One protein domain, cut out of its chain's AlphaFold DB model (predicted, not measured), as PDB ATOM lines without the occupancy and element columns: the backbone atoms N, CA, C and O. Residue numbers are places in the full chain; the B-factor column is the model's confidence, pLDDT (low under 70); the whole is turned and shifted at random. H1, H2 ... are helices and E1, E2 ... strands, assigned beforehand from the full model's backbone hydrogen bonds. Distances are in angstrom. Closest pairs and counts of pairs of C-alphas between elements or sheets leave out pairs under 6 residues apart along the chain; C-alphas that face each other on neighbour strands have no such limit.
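Overview. This is residues 1 to 148 of the 803 residues of a protein of Candidatus Thalassarchaeaceae archaeon (UniProt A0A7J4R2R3). Two sheets lie face to face as a sandwich with nearly aligned strands: a larger one, E2, E7, E6, E4, curled like part of a barrel, and a smaller one, E1, E3, E5. A long loop of residues 7 to 40, with short H1 before it and H2 after it, swings out at one side of this body, and its residues 28 to 35 stick out. The printed part has 148 residues, with two named helices and then seven named strands in the order H1, H2, E1 to E7; under half of the residues are in named elements, and the class is mixed. The larger sheet is mixed, the smaller all antiparallel. The whole is compact, with a radius of gyration of the C-alphas of 15.7 A and spans of 47 by 39 by 22 A.

Along the chain. H1 is residues 3 to 6, beginning at C-alpha 3 at (201.452, 201.553, 226.759), and H2 is residues 41 to 49, 11.8 A long. E1 is residues 56 to 59, E2 residues 65 to 69, E3 residues 72 to 78, 19.9 A, and E4 residues 86 to 91, 16.7 A. E5 is residues 109 to 112. E6, residues 120 to 131, is the longest strand, 33.0 A from C-alpha 120 at (186.636, 215.600, 233.378). E7, residues 139 to 148, 24.9 A, bends by 55 degrees at residue 142 and ends at C-alpha 148 at (187.121, 227.306, 235.528).

Arrangement. In the strongly twisted sheet E2, E7, E6, E4, the hairpin E6 and E7 is antiparallel, with N 124 and O 141 at 2.9 A. E4 is antiparallel to E6, with N 88 and O 127 at 2.8 A. E2 is parallel to E7, with N 146 and O 67 at 3.0 A. In the other sheet, E3 pairs with E1, N 58 and O 76 at 2.8 A, and with E5, N 73 and O 111 at 2.9 A. Between the sheets, the closest C-alphas of E1 and E6 are those of Val 57 and Arg 127, 6.2 A apart. H1 only grazes the larger sheet, with its residues 4 to 5. H1 and H2 are close but not clearly touching, the closest C-alphas being those of His 6 and Phe 44, 6.5 A. H2 is on neither sheet. In H2 every O i to N i+4 pair is within hydrogen-bond range; H1 is too short for such a pair, and its one O i to N i+3 pair is not within range.

Size, cuts and confidence. The two C-alphas farthest apart, of Glu 33 and Lys 103, are 49.1 A apart. The printed part has no cut. The links H1 to H2, 34 residues, and E4 to E5, 17 residues, are long. The mean pLDDT of the printed part is 70.8, and residues 1 to 49 are among those under 70.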
ATOM      1  N   ASP A   1     204.552 203.118 230.225       44.06
ATOM      2  CA  ASP A   1     205.345 204.221 229.646       44.06
ATOM      3  C   ASP A   1     205.262 204.303 228.118       44.06
ATOM      4  O   ASP A   1     205.059 205.395 227.630       44.06
ATOM      5  N   ILE A   2     205.264 203.203 227.340       36.84
ATOM      6  CA  ILE A   2     204.808 203.227 225.913       36.84
ATOM      7  C   ILE A   2     203.319 202.875 225.779       36.84
ATOM      8  O   ILE A   2     202.608 203.380 224.912       36.84
ATOM      9  N   ILE A   3     202.841 202.021 226.689       39.31
ATOM     10  CA  ILE A   3     201.452 201.553 226.759       39.31
ATOM     11  C   ILE A   3     200.472 202.747 226.817       39.31
ATOM     12  O   ILE A   3     199.437 202.704 226.176       39.31
ATOM     13  N   SER A   4     200.820 203.875 227.444       46.62
ATOM     14  CA  SER A   4     199.914 205.031 227.553       46.62
ATOM     15  C   SER A   4     199.781 205.867 226.270       46.62
ATOM     16  O   SER A   4     198.717 206.415 226.021       46.62
ATOM     17  N   ALA A   5     200.811 205.949 225.419       46.50
ATOM     18  CA  ALA A   5     200.738 206.744 224.188       46.50
ATOM     19  C   ALA A   5     200.037 206.008 223.029       46.50
ATOM     20  O   ALA A   5     199.476 206.672 222.152       46.50
ATOM     21  N   HIS A   6     200.066 204.662 223.039       47.78
ATOM     22  CA  HIS A   6     199.580 203.824 221.935       47.78
ATOM     23  C   HIS A   6     198.636 202.646 222.312       47.78
ATOM     24  O   HIS A   6     198.022 202.121 221.387       47.78
ATOM     25  N   SER A   7     198.428 202.234 223.586       42.09
ATOM     26  CA  SER A   7     197.306 201.329 223.978       42.09
ATOM     27  C   SER A   7     197.014 201.107 225.478       42.09
ATOM     28  O   SER A   7     197.825 200.513 226.177       42.09
ATOM     29  N   ILE A   8     195.782 201.351 225.934       42.09
ATOM     30  CA  ILE A   8     194.716 200.362 226.276       42.09
ATOM     31  C   ILE A   8     193.555 201.122 226.924       42.09
ATOM     32  O   ILE A   8     192.411 200.800 226.635       42.09
ATOM     33  N   GLU A   9     193.830 202.187 227.674       44.16
ATOM     34  CA  GLU A   9     192.818 203.208 227.934       44.16
ATOM     35  C   GLU A   9     192.786 204.079 226.675       44.16
ATOM     36  O   GLU A   9     193.682 204.889 226.431       44.16
ATOM     37  N   ARG A  10     191.825 203.840 225.776       47.81
ATOM     38  CA  ARG A  10     191.503 204.888 224.806       47.81
ATOM     39  C   ARG A  10     190.939 206.027 225.645       47.81
ATOM     40  O   ARG A  10     189.793 205.926 226.076       47.81
ATOM     41  N   ASP A  11     191.718 207.088 225.835       51.12
ATOM     42  CA  ASP A  11     191.159 208.404 226.130       51.12
ATOM     43  C   ASP A  11     190.287 208.762 224.916       51.12
ATOM     44  O   ASP A  11     190.758 209.282 223.902       51.12
ATOM     45  N   LEU A  12     189.025 208.323 224.945       52.09
ATOM     46  CA  LEU A  12     188.043 208.619 223.919       52.09
ATOM     47  C   LEU A  12     187.643 210.065 224.140       52.09
ATOM     48  O   LEU A  12     186.709 210.350 224.886       52.09
ATOM     49  N   GLN A  13     188.367 210.961 223.473       55.59
ATOM     50  CA  GLN A  13     187.926 212.330 223.302       55.59
ATOM     51  C   GLN A  13     186.606 212.287 222.532       55.59
ATOM     52  O   GLN A  13     186.548 211.931 221.351       55.59
ATOM     53  N   LEU A  14     185.520 212.555 223.242       59.19
ATOM     54  CA  LEU A  14     184.184 212.583 222.676       59.19
ATOM     55  C   LEU A  14     183.883 214.024 222.257       59.19
ATOM     56  O   LEU A  14     184.135 214.958 223.009       59.19
ATOM     57  N   LEU A  15     183.316 214.197 221.059       62.12
ATOM     58  CA  LEU A  15     182.875 215.504 220.544       62.12
ATOM     59  C   LEU A  15     184.007 216.539 220.365       62.12
ATOM     60  O   LEU A  15     183.741 217.735 220.440       62.12
ATOM     61  N   ASP A  16     185.238 216.084 220.114       66.19
ATOM     62  CA  ASP A  16     186.438 216.926 219.977       66.19
ATOM     63  C   ASP A  16     186.750 217.787 221.225       66.19
ATOM     64  O   ASP A  16     187.512 218.746 221.141       66.19
ATOM     65  N   ASP A  17     186.248 217.416 222.412       66.50
ATOM     66  CA  ASP A  17     186.470 218.141 223.673       66.50
ATOM     67  C   ASP A  17     187.508 217.444 224.586       66.50
ATOM     68  O   ASP A  17     187.234 216.343 225.073       66.50
ATOM     69  N   PRO A  18     188.684 218.052 224.861       69.69
ATOM     70  CA  PRO A  18     189.749 217.446 225.675       69.69
ATOM     71  C   PRO A  18     189.353 217.123 227.122       69.69
ATOM     72  O   PRO A  18     189.965 216.249 227.749       69.69
ATOM     73  N   GLY A  19     188.364 217.849 227.655       64.62
ATOM     74  CA  GLY A  19     187.839 217.682 229.007       64.62
ATOM     75  C   GLY A  19     186.822 216.552 229.139       64.62
ATOM     76  O   GLY A  19     186.663 215.974 230.218       64.62
ATOM     77  N   PHE A  20     186.220 216.135 228.026       64.19
ATOM     78  CA  PHE A  20     185.215 215.086 228.002       64.19
ATOM     79  C   PHE A  20     185.830 213.724 227.650       64.19
ATOM     80  O   PHE A  20     185.876 213.298 226.492       64.19
ATOM     81  N   ASN A  21     186.293 213.023 228.685       61.62
ATOM     82  CA  ASN A  21     186.822 211.665 228.584       61.62
ATOM     83  C   ASN A  21     185.920 210.688 229.347       61.62
ATOM     84  O   ASN A  21     185.797 210.753 230.574       61.62
ATOM     85  N   ASP A  22     185.288 209.772 228.619       52.53
ATOM     86  CA  ASP A  22     184.400 208.773 229.203       52.53
ATOM     87  C   ASP A  22     184.997 207.369 229.090       52.53
ATOM     88  O   ASP A  22     184.623 206.560 228.237       52.53
ATOM     89  N   CYS A  23     185.906 207.051 230.013       50.16
ATOM     90  CA  CYS A  23     186.397 205.684 230.190       50.16
ATOM     91  C   CYS A  23     185.302 204.729 230.722       50.16
ATOM     92  O   CYS A  23     185.562 203.557 230.939       50.16
ATOM     93  N   SER A  24     184.067 205.178 230.992       45.59
ATOM     94  CA  SER A  24     183.056 204.379 231.706       45.59
ATOM     95  C   SER A  24     181.910 203.866 230.825       45.59
ATOM     96  O   SER A  24     181.427 202.747 231.037       45.59
ATOM     97  N   ILE A  25     181.495 204.617 229.798       43.06
ATOM     98  CA  ILE A  25     180.342 204.248 228.956       43.06
ATOM     99  C   ILE A  25     180.671 203.168 227.913       43.06
ATOM    100  O   ILE A  25     179.765 202.443 227.491       43.06
ATOM    101  N   LEU A  26     181.945 202.976 227.547       42.25
ATOM    102  CA  LEU A  26     182.366 201.932 226.593       42.25
ATOM    103  C   LEU A  26     183.274 200.838 227.183       42.25
ATOM    104  O   LEU A  26     183.431 199.794 226.552       42.25
ATOM    105  N   GLU A  27     183.807 201.015 228.394       46.31
ATOM    106  CA  GLU A  27     184.818 200.115 228.983       46.31
ATOM    107  C   GLU A  27     184.256 199.120 230.015       46.31
ATOM    108  O   GLU A  27     184.980 198.358 230.653       46.31
ATOM    109  N   THR A  28     182.932 199.036 230.151       35.28
ATOM    110  CA  THR A  28     182.292 198.003 230.978       35.28
ATOM    111  C   THR A  28     182.080 196.692 230.217       35.28
ATOM    112  O   THR A  28     180.954 196.202 230.155       35.28
ATOM    113  N   ARG A  29     183.142 196.067 229.669       38.88
ATOM    114  CA  ARG A  29     183.135 194.613 229.375       38.88
ATOM    115  C   ARG A  29     184.499 193.931 229.575       38.88
ATOM    116  O   ARG A  29     185.499 194.437 229.084       38.88
ATOM    117  N   PRO A  30     184.536 192.741 230.205       36.44
ATOM    118  CA  PRO A  30     185.760 191.976 230.455       36.44
ATOM    119  C   PRO A  30     186.276 191.147 229.251       36.44
ATOM    120  O   PRO A  30     187.091 190.243 229.445       36.44
ATOM    121  N   ASP A  31     185.858 191.445 228.012       39.12
ATOM    122  CA  ASP A  31     185.998 190.517 226.878       39.12
ATOM    123  C   ASP A  31     186.722 191.167 225.678       39.12
ATOM    124  O   ASP A  31     186.133 191.849 224.837       39.12
ATOM    125  N   ASN A  32     188.027 190.913 225.585       43.31
ATOM    126  CA  ASN A  32     188.956 191.346 224.533       43.31
ATOM    127  C   ASN A  32     188.775 190.575 223.194       43.31
ATOM    128  O   ASN A  32     189.736 190.032 222.653       43.31
ATOM    129  N   GLU A  33     187.550 190.473 222.661       35.72
ATOM    130  CA  GLU A  33     187.228 189.587 221.515       35.72
ATOM    131  C   GLU A  33     187.022 190.291 220.153       35.72
ATOM    132  O   GLU A  33     186.825 189.617 219.144       35.72
ATOM    133  N   PHE A  34     187.126 191.625 220.070       37.47
ATOM    134  CA  PHE A  34     186.904 192.378 218.815       37.47
ATOM    135  C   PHE A  34     188.029 193.343 218.406       37.47
ATOM    136  O   PHE A  34     187.790 194.262 217.631       37.47
ATOM    137  N   GLY A  35     189.266 193.143 218.870       38.22
ATOM    138  CA  GLY A  35     190.442 193.799 218.268       38.22
ATOM    139  C   GLY A  35     190.486 195.334 218.342       38.22
ATOM    140  O   GLY A  35     191.253 195.946 217.611       38.22
ATOM    141  N   TYR A  36     189.699 195.966 219.220       38.50
ATOM    142  CA  TYR A  36     189.661 197.429 219.389       38.50
ATOM    143  C   TYR A  36     190.468 197.952 220.592       38.50
ATOM    144  O   TYR A  36     190.355 199.124 220.938       38.50
ATOM    145  N   GLY A  37     191.299 197.104 221.206       45.25
ATOM    146  CA  GLY A  37     192.114 197.434 222.385       45.25
ATOM    147  C   GLY A  37     193.578 197.001 222.281       45.25
ATOM    148  O   GLY A  37     194.241 196.833 223.297       45.25
ATOM    149  N   GLN A  38     194.092 196.769 221.077       47.16
ATOM    150  CA  GLN A  38     195.519 196.526 220.874       47.16
ATOM    151  C   GLN A  38     196.106 197.772 220.222       47.16
ATOM    152  O   GLN A  38     195.516 198.282 219.268       47.16
ATOM    153  N   ALA A  39     197.239 198.264 220.737       49.75
ATOM    154  CA  ALA A  39     198.058 199.203 219.974       49.75
ATOM    155  C   ALA A  39     198.231 198.581 218.601       49.75
ATOM    156  O   ALA A  39     198.453 197.367 218.538       49.75
ATOM    157  N   ASP A  40     198.119 199.372 217.535       54.47
ATOM    158  CA  ASP A  40     198.569 198.903 216.233       54.47
ATOM    159  C   ASP A  40     199.986 198.341 216.437       54.47
ATOM    160  O   ASP A  40     200.881 199.101 216.819       54.47
ATOM    161  N   PRO A  41     200.196 197.016 216.303       56.59
ATOM    162  CA  PRO A  41     201.466 196.410 216.666       56.59
ATOM    163  C   PRO A  41     202.612 196.973 215.830       56.59
ATOM    164  O   PRO A  41     203.745 196.984 216.301       56.59
ATOM    165  N   LEU A  42     202.315 197.452 214.615       58.88
ATOM    166  CA  LEU A  42     203.278 198.136 213.767       58.88
ATOM    167  C   LEU A  42     203.636 199.498 214.366       58.88
ATOM    168  O   LEU A  42     204.797 199.706 214.694       58.88
ATOM    169  N   ALA A  43     202.645 200.356 214.630       59.91
ATOM    170  CA  ALA A  43     202.874 201.667 215.239       59.91
ATOM    171  C   ALA A  43     203.532 201.571 216.627       59.91
ATOM    172  O   ALA A  43     204.339 202.415 216.994       59.91
ATOM    173  N   PHE A  44     203.224 200.528 217.405       62.38
ATOM    174  CA  PHE A  44     203.871 200.259 218.687       62.38
ATOM    175  C   PHE A  44     205.344 199.891 218.521       62.38
ATOM    176  O   PHE A  44     206.176 200.373 219.279       62.38
ATOM    177  N   VAL A  45     205.674 199.019 217.563       60.09
ATOM    178  CA  VAL A  45     207.062 198.621 217.294       60.09
ATOM    179  C   VAL A  45     207.849 199.776 216.676       60.09
ATOM    180  O   VAL A  45     209.006 199.954 217.039       60.09
ATOM    181  N   GLU A  46     207.230 200.576 215.809       62.72
ATOM    182  CA  GLU A  46     207.814 201.790 215.230       62.72
ATOM    183  C   GLU A  46     208.074 202.844 216.314       62.72
ATOM    184  O   GLU A  46     209.211 203.274 216.475       62.72
ATOM    185  N   ALA A  47     207.080 203.163 217.151       64.94
ATOM    186  CA  ALA A  47     207.246 204.088 218.275       64.94
ATOM    187  C   ALA A  47     208.225 203.562 219.337       64.94
ATOM    188  O   ALA A  47     208.974 204.325 219.932       64.94
ATOM    189  N   ALA A  48     208.249 202.252 219.599       65.19
ATOM    190  CA  ALA A  48     209.235 201.656 220.497       65.19
ATOM    191  C   ALA A  48     210.648 201.664 219.898       65.19
ATOM    192  O   ALA A  48     211.624 201.739 220.645       65.19
ATOM    193  N   GLY A  49     210.748 201.565 218.571       67.06
ATOM    194  CA  GLY A  49     211.990 201.650 217.812       67.06
ATOM    195  C   GLY A  49     212.558 203.064 217.751       67.06
ATOM    196  O   GLY A  49     213.777 203.197 217.718       67.06
ATOM    197  N   SER A  50     211.702 204.088 217.811       71.75
ATOM    198  CA  SER A  50     212.110 205.495 217.795       71.75
ATOM    199  C   SER A  50     212.430 206.083 219.173       71.75
ATOM    200  O   SER A  50     212.877 207.225 219.258       71.75
ATOM    201  N   ILE A  51     212.229 205.346 220.274       78.62
ATOM    202  CA  ILE A  51     212.531 205.865 221.618       78.62
ATOM    203  C   ILE A  51     214.035 205.901 221.873       78.62
ATOM    204  O   ILE A  51     214.681 204.875 222.113       78.62
ATOM    205  N   ASP A  52     214.558 207.118 221.947       77.50
ATOM    206  CA  ASP A  52     215.902 207.403 222.415       77.50
ATOM    207  C   ASP A  52     215.883 207.635 223.933       77.50
ATOM    208  O   ASP A  52     215.358 208.621 224.450       77.50
ATOM    209  N   ARG A  53     216.495 206.705 224.675       79.06
ATOM    210  CA  ARG A  53     216.609 206.767 226.145       79.06
ATOM    211  C   ARG A  53     217.568 207.845 226.639       79.06
ATOM    212  O   ARG A  53     217.636 208.076 227.844       79.06
ATOM    213  N   SER A  54     218.359 208.426 225.743       75.56
ATOM    214  CA  SER A  54     219.257 209.534 226.049       75.56
ATOM    215  C   SER A  54     218.499 210.866 226.163       75.56
ATOM    216  O   SER A  54     218.980 211.796 226.810       75.56
ATOM    217  N   LEU A  55     217.281 210.923 225.616       82.25
ATOM    218  CA  LEU A  55     216.368 212.051 225.727       82.25
ATOM    219  C   LEU A  55     215.496 211.933 226.973       82.25
ATOM    220  O   LEU A  55     215.051 210.846 227.350       82.25
ATOM    221  N   ASN A  56     215.189 213.074 227.579       85.75
ATOM    222  CA  ASN A  56     214.284 213.140 228.714       85.75
ATOM    223  C   ASN A  56     213.370 214.360 228.607       85.75
ATOM    224  O   ASN A  56     213.807 215.436 228.202       85.75
ATOM    225  N   VAL A  57     212.121 214.192 229.022       90.25
ATOM    226  CA  VAL A  57     211.130 215.258 229.156       90.25
ATOM    227  C   VAL A  57     210.384 215.042 230.464       90.25
ATOM    228  O   VAL A  57     210.095 213.911 230.847       90.25
ATOM    229  N   SER A  58     210.090 216.127 231.166       89.44
ATOM    230  CA  SER A  58     209.330 216.100 232.407       89.44
ATOM    231  C   SER A  58     208.409 217.302 232.463       89.44
ATOM    232  O   SER A  58     208.853 218.432 232.267       89.44
ATOM    233  N   MET A  59     207.145 217.066 232.794       90.50
ATOM    234  CA  MET A  59     206.168 218.101 233.116       90.50
ATOM    235  C   MET A  59     206.246 218.490 234.590       90.50
ATOM    236  O   MET A  59     206.341 217.627 235.467       90.50
ATOM    237  N   ASN A  60     206.107 219.785 234.868       87.00
ATOM    238  CA  ASN A  60     205.920 220.325 236.213       87.00
ATOM    239  C   ASN A  60     204.439 220.220 236.622       87.00
ATOM    240  O   ASN A  60     203.792 221.217 236.928       87.00
ATOM    241  N   LEU A  61     203.900 219.000 236.571       83.94
ATOM    242  CA  LEU A  61     202.518 218.680 236.919       83.94
ATOM    243  C   LEU A  61     202.467 217.500 237.885       83.94
ATOM    244  O   LEU A  61     203.155 216.486 237.697       83.94
ATOM    245  N   GLU A  62     201.598 217.610 238.883       83.19
ATOM    246  CA  GLU A  62     201.285 216.515 239.791       83.19
ATOM    247  C   GLU A  62     200.125 215.668 239.250       83.19
ATOM    248  O   GLU A  62     199.233 216.134 238.543       83.19
ATOM    249  N   THR A  63     200.138 214.374 239.569       79.94
ATOM    250  CA  THR A  63     199.049 213.474 239.170       79.94
ATOM    251  C   THR A  63     197.783 213.810 239.960       79.94
ATOM    252  O   THR A  63     197.838 213.921 241.181       79.94
ATOM    253  N   LEU A  64     196.645 213.909 239.267       78.44
ATOM    254  CA  LEU A  64     195.345 214.394 239.750       78.44
ATOM    255  C   LEU A  64     195.320 215.886 240.119       78.44
ATOM    256  O   LEU A  64     194.429 216.312 240.848       78.44
ATOM    257  N   GLN A  65     196.261 216.682 239.604       82.88
ATOM    258  CA  GLN A  65     196.181 218.135 239.696       82.88
ATOM    259  C   GLN A  65     194.968 218.654 238.904       82.88
ATOM    260  O   GLN A  65     194.699 218.195 237.790       82.88
ATOM    261  N   GLU A  66     194.238 219.601 239.490       83.50
ATOM    262  CA  GLU A  66     193.150 220.312 238.818       83.50
ATOM    263  C   GLU A  66     193.737 221.372 237.879       83.50
ATOM    264  O   GLU A  66     194.568 222.186 238.289       83.50
ATOM    265  N   ILE A  67     193.329 221.340 236.610       80.94
ATOM    266  CA  ILE A  67     193.813 222.240 235.563       80.94
ATOM    267  C   ILE A  67     192.617 222.942 234.925       80.94
ATOM    268  O   ILE A  67     191.696 222.302 234.421       80.94
ATOM    269  N   GLY A  68     192.641 224.273 234.958       78.25
ATOM    270  CA  GLY A  68     191.607 225.114 234.361       78.25
ATOM    271  C   GLY A  68     191.701 225.207 232.844       78.25
ATOM    272  O   GLY A  68     192.703 224.827 232.228       78.25
ATOM    273  N   ASN A  69     190.665 225.771 232.244       78.31
ATOM    274  CA  ASN A  69     190.572 226.013 230.815       78.31
ATOM    275  C   ASN A  69     191.715 226.909 230.315       78.31
ATOM    276  O   ASN A  69     192.029 227.924 230.936       78.31
ATOM    277  N   GLN A  70     192.350 226.515 229.205       76.69
ATOM    278  CA  GLN A  70     193.494 227.207 228.591       76.69
ATOM    279  C   GLN A  70     194.694 227.446 229.527       76.69
ATOM    280  O   GLN A  70     195.448 228.410 229.358       76.69
ATOM    281  N   SER A  71     194.885 226.578 230.525       80.38
ATOM    282  CA  SER A  71     196.024 226.678 231.441       80.38
ATOM    283  C   SER A  71     197.357 226.469 230.730       80.38
ATOM    284  O   SER A  71     197.458 225.778 229.715       80.38
ATOM    285  N   TYR A  72     198.403 227.052 231.307       81.75
ATOM    286  CA  TYR A  72     199.773 226.831 230.876       81.75
ATOM    287  C   TYR A  72     200.353 225.592 231.547       81.75
ATOM    288  O   TYR A  72     200.262 225.429 232.762       81.75
ATOM    289  N   VAL A  73     201.001 224.750 230.750       85.56
ATOM    290  CA  VAL A  73     201.803 223.626 231.229       85.56
ATOM    291  C   VAL A  73     203.255 223.917 230.904       85.56
ATOM    292  O   VAL A  73     203.587 224.291 229.779       85.56
ATOM    293  N   SER A  74     204.122 223.763 231.896       87.81
ATOM    294  CA  SER A  74     205.562 223.916 231.734       87.81
ATOM    295  C   SER A  74     206.300 222.657 232.152       87.81
ATOM    296  O   SER A  74     205.765 221.774 232.833       87.81
ATOM    297  N   GLY A  75     207.557 222.581 231.745       87.88
ATOM    298  CA  GLY A  75     208.418 221.476 232.099       87.88
ATOM    299  C   GLY A  75     209.866 221.721 231.722       87.88
ATOM    300  O   GLY A  75     210.262 222.812 231.310       87.88
ATOM    301  N   THR A  76     210.654 220.666 231.878       88.81
ATOM    302  CA  THR A  76     212.056 220.628 231.463       88.81
ATOM    303  C   THR A  76     212.243 219.492 230.473       88.81
ATOM    304  O   THR A  76     211.582 218.454 230.562       88.81
ATOM    305  N   ALA A  77     213.111 219.686 229.494       86.38
ATOM    306  CA  ALA A  77     213.580 218.621 228.632       86.38
ATOM    307  C   ALA A  77     215.103 218.681 228.557       86.38
ATOM    308  O   ALA A  77     215.729 219.705 228.827       86.38
ATOM    309  N   SER A  78     215.723 217.544 228.275       82.75
ATOM    310  CA  SER A  78     217.175 217.454 228.216       82.75
ATOM    311  C   SER A  78     217.617 216.372 227.254       82.75
ATOM    312  O   SER A  78     216.864 215.461 226.902       82.75
ATOM    313  N   GLY A  79     218.874 216.500 226.851       74.31
ATOM    314  CA  GLY A  79     219.507 215.587 225.926       74.31
ATOM    315  C   GLY A  79     219.358 215.982 224.468       74.31
ATOM    316  O   GLY A  79     219.538 215.133 223.620       74.31
ATOM    317  N   VAL A  80     219.072 217.248 224.163       73.50
ATOM    318  CA  VAL A  80     219.066 217.789 222.795       73.50
ATOM    319  C   VAL A  80     219.933 219.036 222.742       73.50
ATOM    320  O   VAL A  80     220.069 219.747 223.737       73.50
ATOM    321  N   ALA A  81     220.573 219.279 221.599       64.75
ATOM    322  CA  ALA A  81     221.352 220.491 221.401       64.75
ATOM    323  C   ALA A  81     220.466 221.738 221.329       64.75
ATOM    324  O   ALA A  81     219.337 221.648 220.844       64.75
ATOM    325  N   PRO A  82     220.995 222.911 221.710       64.31
ATOM    326  CA  PRO A  82     220.266 224.157 221.548       64.31
ATOM    327  C   PRO A  82     219.784 224.383 220.109       64.31
ATOM    328  O   PRO A  82     220.557 224.233 219.160       64.31
ATOM    329  N   GLY A  83     218.508 224.740 219.956       64.62
ATOM    330  CA  GLY A  83     217.847 224.988 218.672       64.62
ATOM    331  C   GLY A  83     217.477 223.739 217.865       64.62
ATOM    332  O   GLY A  83     217.147 223.873 216.688       64.62
ATOM    333  N   MET A  84     217.548 222.543 218.455       70.19
ATOM    334  CA  MET A  84     217.182 221.277 217.811       70.19
ATOM    335  C   MET A  84     215.995 220.619 218.513       70.19
ATOM    336  O   MET A  84     215.832 220.761 219.718       70.19
ATOM    337  N   GLY A  85     215.211 219.839 217.765       78.44
ATOM    338  CA  GLY A  85     214.036 219.133 218.277       78.44
ATOM    339  C   GLY A  85     212.879 220.052 218.671       78.44
ATOM    340  O   GLY A  85     212.985 221.272 218.591       78.44
ATOM    341  N   ILE A  86     211.763 219.443 219.059       86.69
ATOM    342  CA  ILE A  86     210.545 220.115 219.497       86.69
ATOM    343  C   ILE A  86     209.902 219.341 220.644       86.69
ATOM    344  O   ILE A  86     209.713 218.126 220.558       86.69
ATOM    345  N   VAL A  87     209.579 220.027 221.740       88.75
ATOM    346  CA  VAL A  87     208.687 219.451 222.750       88.75
ATOM    347  C   VAL A  87     207.262 219.567 222.242       88.75
ATOM    348  O   VAL A  87     206.804 220.653 221.901       88.75
ATOM    349  N   GLU A  88     206.558 218.447 222.214       89.88
ATOM    350  CA  GLU A  88     205.151 218.375 221.869       89.88
ATOM    351  C   GLU A  88     204.342 217.936 223.084       89.88
ATOM    352  O   GLU A  88     204.742 217.038 223.831       89.88
ATOM    353  N   VAL A  89     203.175 218.545 223.255       89.00
ATOM    354  CA  VAL A  89     202.229 218.224 224.318       89.00
ATOM    355  C   VAL A  89     200.854 217.997 223.716       89.00
ATOM    356  O   VAL A  89     200.446 218.711 222.803       89.00
ATOM    357  N   ARG A  90     200.132 217.004 224.231       85.50
ATOM    358  CA  ARG A  90     198.723 216.772 223.897       85.50
ATOM    359  C   ARG A  90     197.914 216.440 225.139       85.50
ATOM    360  O   ARG A  90     198.457 215.960 226.136       85.50
ATOM    361  N   VAL A  91     196.606 216.632 225.038       83.38
ATOM    362  CA  VAL A  91     195.634 216.302 226.082       83.38
ATOM    363  C   VAL A  91     194.726 215.185 225.571       83.38
ATOM    364  O   VAL A  91     194.113 215.321 224.514       83.38
ATOM    365  N   GLY A  92     194.658 214.070 226.298       76.88
ATOM    366  CA  GLY A  92     193.866 212.897 225.934       76.88
ATOM    367  C   GLY A  92     194.194 212.379 224.529       76.88
ATOM    368  O   GLY A  92     195.359 212.159 224.181       76.88
ATOM    369  N   GLY A  93     193.152 212.198 223.715       67.44
ATOM    370  CA  GLY A  93     193.242 211.793 222.309       67.44
ATOM    371  C   GLY A  93     193.508 212.926 221.306       67.44
ATOM    372  O   GLY A  93     193.453 212.660 220.106       67.44
ATOM    373  N   GLY A  94     193.776 214.150 221.771       72.00
ATOM    374  CA  GLY A  94     193.930 215.337 220.928       72.00
ATOM    375  C   GLY A  94     195.211 215.370 220.088       72.00
ATOM    376  O   GLY A  94     196.078 214.491 220.174       72.00
ATOM    377  N   GLU A  95     195.336 216.414 219.264       79.69
ATOM    378  CA  GLU A  95     196.518 216.629 218.426       79.69
ATOM    379  C   GLU A  95     197.744 217.043 219.256       79.69
ATOM    380  O   GLU A  95     197.638 217.658 220.318       79.69
ATOM    381  N   TRP A  96     198.930 216.675 218.769       83.94
ATOM    382  CA  TRP A  96     200.195 217.110 219.353       83.94
ATOM    383  C   TRP A  96     200.454 218.573 219.009       83.94
ATOM    384  O   TRP A  96     200.463 218.951 217.838       83.94
ATOM    385  N   LYS A  97     200.700 219.385 220.035       85.94
ATOM    386  CA  LYS A  97     200.986 220.811 219.917       85.94
ATOM    387  C   LYS A  97     202.421 221.102 220.330       85.94
ATOM    388  O   LYS A  97     202.859 220.669 221.394       85.94
ATOM    389  N   GLY A  98     203.139 221.856 219.504       86.06
ATOM    390  CA  GLY A  98     204.497 222.300 219.810       86.06
ATOM    391  C   GLY A  98     204.532 223.295 220.973       86.06
ATOM    392  O   GLY A  98     203.741 224.237 221.016       86.06
ATOM    393  N   ALA A  99     205.457 223.091 221.905       87.44
ATOM    394  CA  ALA A  99     205.735 224.003 223.006       87.44
ATOM    395  C   ALA A  99     206.728 225.104 222.592       87.44
ATOM    396  O   ALA A  99     207.526 224.947 221.666       87.44
ATOM    397  N   ALA A 100     206.706 226.211 223.328       82.31
ATOM    398  CA  ALA A 100     207.705 227.266 223.263       82.31
ATOM    399  C   ALA A 100     208.967 226.856 224.037       82.31
ATOM    400  O   ALA A 100     208.876 226.489 225.211       82.31
ATOM    401  N   ASP A 101     210.136 226.960 223.401       83.38
ATOM    402  CA  ASP A 101     211.443 226.815 224.051       83.38
ATOM    403  C   ASP A 101     211.908 228.167 224.608       83.38
ATOM    404  O   ASP A 101     212.284 229.067 223.855       83.38
ATOM    405  N   LEU A 102     211.884 228.326 225.931       79.38
ATOM    406  CA  LEU A 102     212.149 229.613 226.576       79.38
ATOM    407  C   LEU A 102     213.646 229.926 226.703       79.38
ATOM    408  O   LEU A 102     214.019 231.089 226.861       79.38
ATOM    409  N   LYS A 103     214.522 228.919 226.636       71.00
ATOM    410  CA  LYS A 103     215.981 229.098 226.773       71.00
ATOM    411  C   LYS A 103     216.760 228.782 225.502       71.00
ATOM    412  O   LYS A 103     217.940 229.122 225.417       71.00
ATOM    413  N   GLY A 104     216.099 228.205 224.504       67.38
ATOM    414  CA  GLY A 104     216.709 227.789 223.246       67.38
ATOM    415  C   GLY A 104     217.421 226.440 223.334       67.38
ATOM    416  O   GLY A 104     218.088 226.071 222.375       67.38
ATOM    417  N   ASP A 105     217.325 225.733 224.462       69.75
ATOM    418  CA  ASP A 105     217.903 224.408 224.716       69.75
ATOM    419  C   ASP A 105     216.899 223.402 225.305       69.75
ATOM    420  O   ASP A 105     217.296 222.335 225.776       69.75
ATOM    421  N   TRP A 106     215.608 223.745 225.302       83.69
ATOM    422  CA  TRP A 106     214.505 223.006 225.924       83.69
ATOM    423  C   TRP A 106     214.642 222.743 227.429       83.69
ATOM    424  O   TRP A 106     213.793 222.058 228.009       83.69
ATOM    425  N   SER A 107     215.647 223.322 228.100       80.38
ATOM    426  CA  SER A 107     215.783 223.209 229.558       80.38
ATOM    427  C   SER A 107     214.606 223.843 230.293       80.38
ATOM    428  O   SER A 107     214.343 223.506 231.446       80.38
ATOM    429  N   GLU A 108     213.876 224.726 229.615       82.56
ATOM    430  CA  GLU A 108     212.627 225.300 230.074       82.56
ATOM    431  C   GLU A 108     211.679 225.467 228.889       82.56
ATOM    432  O   GLU A 108     211.962 226.217 227.952       82.56
ATOM    433  N   TRP A 109     210.556 224.753 228.928       88.38
ATOM    434  CA  TRP A 109     209.548 224.796 227.876       88.38
ATOM    435  C   TRP A 109     208.161 225.054 228.448       88.38
ATOM    436  O   TRP A 109     207.873 224.738 229.609       88.38
ATOM    437  N   ARG A 110     207.293 225.639 227.623       85.62
ATOM    438  CA  ARG A 110     205.927 225.993 228.014       85.62
ATOM    439  C   ARG A 110     204.950 225.860 226.853       85.62
ATOM    440  O   ARG A 110     205.256 226.230 225.724       85.62
ATOM    441  N   VAL A 111     203.750 225.373 227.139       86.94
ATOM    442  CA  VAL A 111     202.655 225.267 226.171       86.94
ATOM    443  C   VAL A 111     201.346 225.742 226.790       86.94
ATOM    444  O   VAL A 111     201.072 225.480 227.964       86.94
ATOM    445  N   LYS A 112     200.528 226.433 226.000       85.31
ATOM    446  CA  LYS A 112     199.144 226.754 226.359       85.31
ATOM    447  C   LYS A 112     198.225 225.623 225.910       85.31
ATOM    448  O   LYS A 112     198.233 225.274 224.726       85.31
ATOM    449  N   LEU A 113     197.436 225.068 226.826       84.31
ATOM    450  CA  LEU A 113     196.454 224.038 226.488       84.31
ATOM    451  C   LEU A 113     195.309 224.614 225.647       84.31
ATOM    452  O   LEU A 113     194.968 225.794 225.755       84.31
ATOM    453  N   ASP A 114     194.730 223.769 224.801       81.56
ATOM    454  CA  ASP A 114     193.567 224.132 223.998       81.56
ATOM    455  C   ASP A 114     192.307 224.208 224.870       81.56
ATOM    456  O   ASP A 114     192.250 223.579 225.931       81.56
ATOM    457  N   PRO A 115     191.305 225.006 224.465       81.88
ATOM    458  CA  PRO A 115     190.107 225.162 225.263       81.88
ATOM    459  C   PRO A 115     189.290 223.866 225.346       81.88
ATOM    460  O   PRO A 115     189.092 223.195 224.334       81.88
ATOM    461  N   HIS A 116     188.763 223.567 226.534       78.00
ATOM    462  CA  HIS A 116     187.797 222.487 226.777       78.00
ATOM    463  C   HIS A 116     186.428 223.040 227.195       78.00
ATOM    464  O   HIS A 116     186.328 224.192 227.633       78.00
ATOM    465  N   ILE A 117     185.368 222.251 226.994       76.12
ATOM    466  CA  ILE A 117     183.972 222.656 227.250       76.12
ATOM    467  C   ILE A 117     183.433 222.010 228.530       76.12
ATOM    468  O   ILE A 117     182.714 222.676 229.271       76.12
ATOM    469  N   GLU A 118     183.756 220.739 228.765       74.31
ATOM    470  CA  GLU A 118     183.283 219.956 229.907       74.31
ATOM    471  C   GLU A 118     184.431 219.581 230.856       74.31
ATOM    472  O   GLU A 118     185.523 219.213 230.426       74.31
ATOM    473  N   SER A 119     184.169 219.586 232.163       79.56
ATOM    474  CA  SER A 119     185.120 219.101 233.164       79.56
ATOM    475  C   SER A 119     185.239 217.576 233.114       79.56
ATOM    476  O   SER A 119     184.236 216.861 233.035       79.56
ATOM    477  N   GLY A 120     186.445 217.044 233.305       78.94
ATOM    478  CA  GLY A 120     186.636 215.600 233.378       78.94
ATOM    479  C   GLY A 120     188.071 215.143 233.592       78.94
ATOM    480  O   GLY A 120     189.030 215.913 233.577       78.94
ATOM    481  N   ASN A 121     188.217 213.842 233.837       79.00
ATOM    482  CA  ASN A 121     189.525 213.222 234.020       79.00
ATOM    483  C   ASN A 121     190.202 213.052 232.665       79.00
ATOM    484  O   ASN A 121     189.733 212.271 231.849       79.00
ATOM    485  N   SER A 122     191.345 213.688 232.458       80.81
ATOM    486  CA  SER A 122     192.110 213.535 231.221       80.81
ATOM    487  C   SER A 122     193.565 213.214 231.534       80.81
ATOM    488  O   SER A 122     193.981 213.190 232.698       80.81
ATOM    489  N   THR A 123     194.350 212.942 230.502       79.81
ATOM    490  CA  THR A 123     195.786 212.695 230.635       79.81
ATOM    491  C   THR A 123     196.537 213.671 229.750       79.81
ATOM    492  O   THR A 123     196.265 213.761 228.557       79.81
ATOM    493  N   ILE A 124     197.492 214.403 230.320       83.56
ATOM    494  CA  ILE A 124     198.432 215.205 229.536       83.56
ATOM    495  C   ILE A 124     199.647 214.346 229.230       83.56
ATOM    496  O   ILE A 124     200.200 213.692 230.117       83.56
ATOM    497  N   TYR A 125     200.049 214.364 227.967       86.00
ATOM    498  CA  TYR A 125     201.231 213.686 227.461       86.00
ATOM    499  C   TYR A 125     202.222 214.731 226.962       86.00
ATOM    500  O   TYR A 125     201.824 215.637 226.234       86.00
ATOM    501  N   ALA A 126     203.499 214.573 227.293       89.50
ATOM    502  CA  ALA A 126     204.590 215.372 226.749       89.50
ATOM    503  C   ALA A 126     205.673 214.461 226.167       89.50
ATOM    504  O   ALA A 126     206.015 213.432 226.755       89.50
ATOM    505  N   ARG A 127     206.225 214.840 225.015       89.69
ATOM    506  CA  ARG A 127     207.354 214.153 224.374       89.69
ATOM    507  C   ARG A 127     208.302 215.163 223.745       89.69
ATOM    508  O   ARG A 127     207.868 216.216 223.297       89.69
ATOM    509  N   LEU A 128     209.582 214.831 223.677       87.88
ATOM    510  CA  LEU A 128     210.582 215.585 222.929       87.88
ATOM    511  C   LEU A 128     210.883 214.834 221.632       87.88
ATOM    512  O   LEU A 128     211.338 213.693 221.675       87.88
ATOM    513  N   VAL A 129     210.609 215.458 220.490       85.38
ATOM    514  CA  VAL A 129     210.792 214.886 219.151       85.38
ATOM    515  C   VAL A 129     211.982 215.562 218.493       85.38
ATOM    516  O   VAL A 129     211.972 216.773 218.303       85.38
ATOM    517  N   VAL A 130     213.017 214.805 218.131       79.88
ATOM    518  CA  VAL A 130     214.165 215.352 217.383       79.88
ATOM    519  C   VAL A 130     214.097 214.960 215.913       79.88
ATOM    520  O   VAL A 130     214.334 215.790 215.039       79.88
ATOM    521  N   SER A 131     213.728 213.713 215.647       74.31
ATOM    522  CA  SER A 131     213.420 213.185 214.320       74.31
ATOM    523  C   SER A 131     212.310 212.138 214.441       74.31
ATOM    524  O   SER A 131     211.942 211.752 215.551       74.31
ATOM    525  N   GLU A 132     211.779 211.662 213.310       72.81
ATOM    526  CA  GLU A 132     210.776 210.582 213.302       72.81
ATOM    527  C   GLU A 132     211.282 209.309 214.012       72.81
ATOM    528  O   GLU A 132     210.503 208.603 214.651       72.81
ATOM    529  N   ASP A 133     212.600 209.082 213.981       71.81
ATOM    530  CA  ASP A 133     213.276 207.918 214.560       71.81
ATOM    531  C   ASP A 133     213.917 208.187 215.939       71.81
ATOM    532  O   ASP A 133     214.549 207.297 216.503       71.81
ATOM    533  N   SER A 134     213.780 209.397 216.497       78.00
ATOM    534  CA  SER A 134     214.391 209.779 217.779       78.00
ATOM    535  C   SER A 134     213.458 210.660 218.610       78.00
ATOM    536  O   SER A 134     213.473 211.894 218.509       78.00
ATOM    537  N   ILE A 135     212.683 210.015 219.481       83.88
ATOM    538  CA  ILE A 135     211.752 210.636 220.427       83.88
ATOM    539  C   ILE A 135     212.105 210.272 221.872       83.88
ATOM    540  O   ILE A 135     212.594 209.178 222.150       83.88
ATOM    541  N   SER A 136     211.839 211.166 222.822       85.19
ATOM    542  CA  SER A 136     211.983 210.839 224.240       85.19
ATOM    543  C   SER A 136     210.927 209.834 224.698       85.19
ATOM    544  O   SER A 136     209.853 209.730 224.095       85.19
ATOM    545  N   PRO A 137     211.159 209.153 225.835       82.94
ATOM    546  CA  PRO A 137     210.065 208.574 226.599       82.94
ATOM    547  C   PRO A 137     208.972 209.629 226.823       82.94
ATOM    548  O   PRO A 137     209.275 210.793 227.091       82.94
ATOM    549  N   VAL A 138     207.713 209.221 226.678       83.62
ATOM    550  CA  VAL A 138     206.563 210.107 226.886       83.62
ATOM    551  C   VAL A 138     206.344 210.266 228.385       83.62
ATOM    552  O   VAL A 138     206.104 209.275 229.078       83.62
ATOM    553  N   ASP A 139     206.394 211.500 228.881       83.62
ATOM    554  CA  ASP A 139     205.925 211.801 230.230       83.62
ATOM    555  C   ASP A 139     204.401 211.929 230.196       83.62
ATOM    556  O   ASP A 139     203.844 212.613 229.338       83.62
ATOM    557  N   ALA A 140     203.713 211.238 231.102       83.00
ATOM    558  CA  ALA A 140     202.257 211.225 231.171       83.00
ATOM    559  C   ALA A 140     201.797 211.568 232.590       83.00
ATOM    560  O   ALA A 140     202.293 211.017 233.581       83.00
ATOM    561  N   ARG A 141     200.832 212.485 232.694       81.69
ATOM    562  CA  ARG A 141     200.239 212.921 233.962       81.69
ATOM    563  C   ARG A 141     198.725 212.898 233.838       81.69
ATOM    564  O   ARG A 141     198.153 213.592 233.002       81.69
ATOM    565  N   ARG A 142     198.073 212.096 234.682       79.75
ATOM    566  CA  ARG A 142     196.613 212.131 234.826       79.75
ATOM    567  C   ARG A 142     196.236 213.420 235.542       79.75
ATOM    568  O   ARG A 142     196.863 213.740 236.546       79.75
ATOM    569  N   ILE A 143     195.231 214.124 235.054       83.31
ATOM    570  CA  ILE A 143     194.787 215.426 235.555       83.31
ATOM    571  C   ILE A 143     193.260 215.466 235.643       83.31
ATOM    572  O   ILE A 143     192.572 214.596 235.101       83.31
ATOM    573  N   ILE A 144     192.737 216.491 236.305       83.19
ATOM    574  CA  ILE A 144     191.307 216.798 236.317       83.19
ATOM    575  C   ILE A 144     191.135 218.138 235.606       83.19
ATOM    576  O   ILE A 144     191.533 219.173 236.136       83.19
ATOM    577  N   LEU A 145     190.583 218.117 234.394       83.38
ATOM    578  CA  LEU A 145     190.196 219.337 233.697       83.38
ATOM    579  C   LEU A 145     188.928 219.872 234.343       83.38
ATOM    580  O   LEU A 145     187.967 219.132 234.551       83.38
ATOM    581  N   VAL A 146     188.951 221.146 234.698       84.75
ATOM    582  CA  VAL A 146     187.851 221.835 235.372       84.75
ATOM    583  C   VAL A 146     187.429 223.040 234.537       84.75
ATOM    584  O   VAL A 146     188.269 223.695 233.924       84.75
ATOM    585  N   ASP A 147     186.130 223.328 234.497       70.69
ATOM    586  CA  ASP A 147     185.529 224.367 233.636       70.69
ATOM    587  C   ASP A 147     185.909 225.804 234.024       70.69
ATOM    588  O   ASP A 147     185.558 226.750 233.322       70.69
ATOM    589  N   GLY A 148     186.613 225.992 235.144       61.69
ATOM    590  CA  GLY A 148     187.121 227.306 235.528       61.69
ATOM    591  C   GLY A 148     188.198 227.771 234.553       61.69
ATOM    592  O   GLY A 148     189.043 226.976 234.140       61.69
TER     593      GLY A 148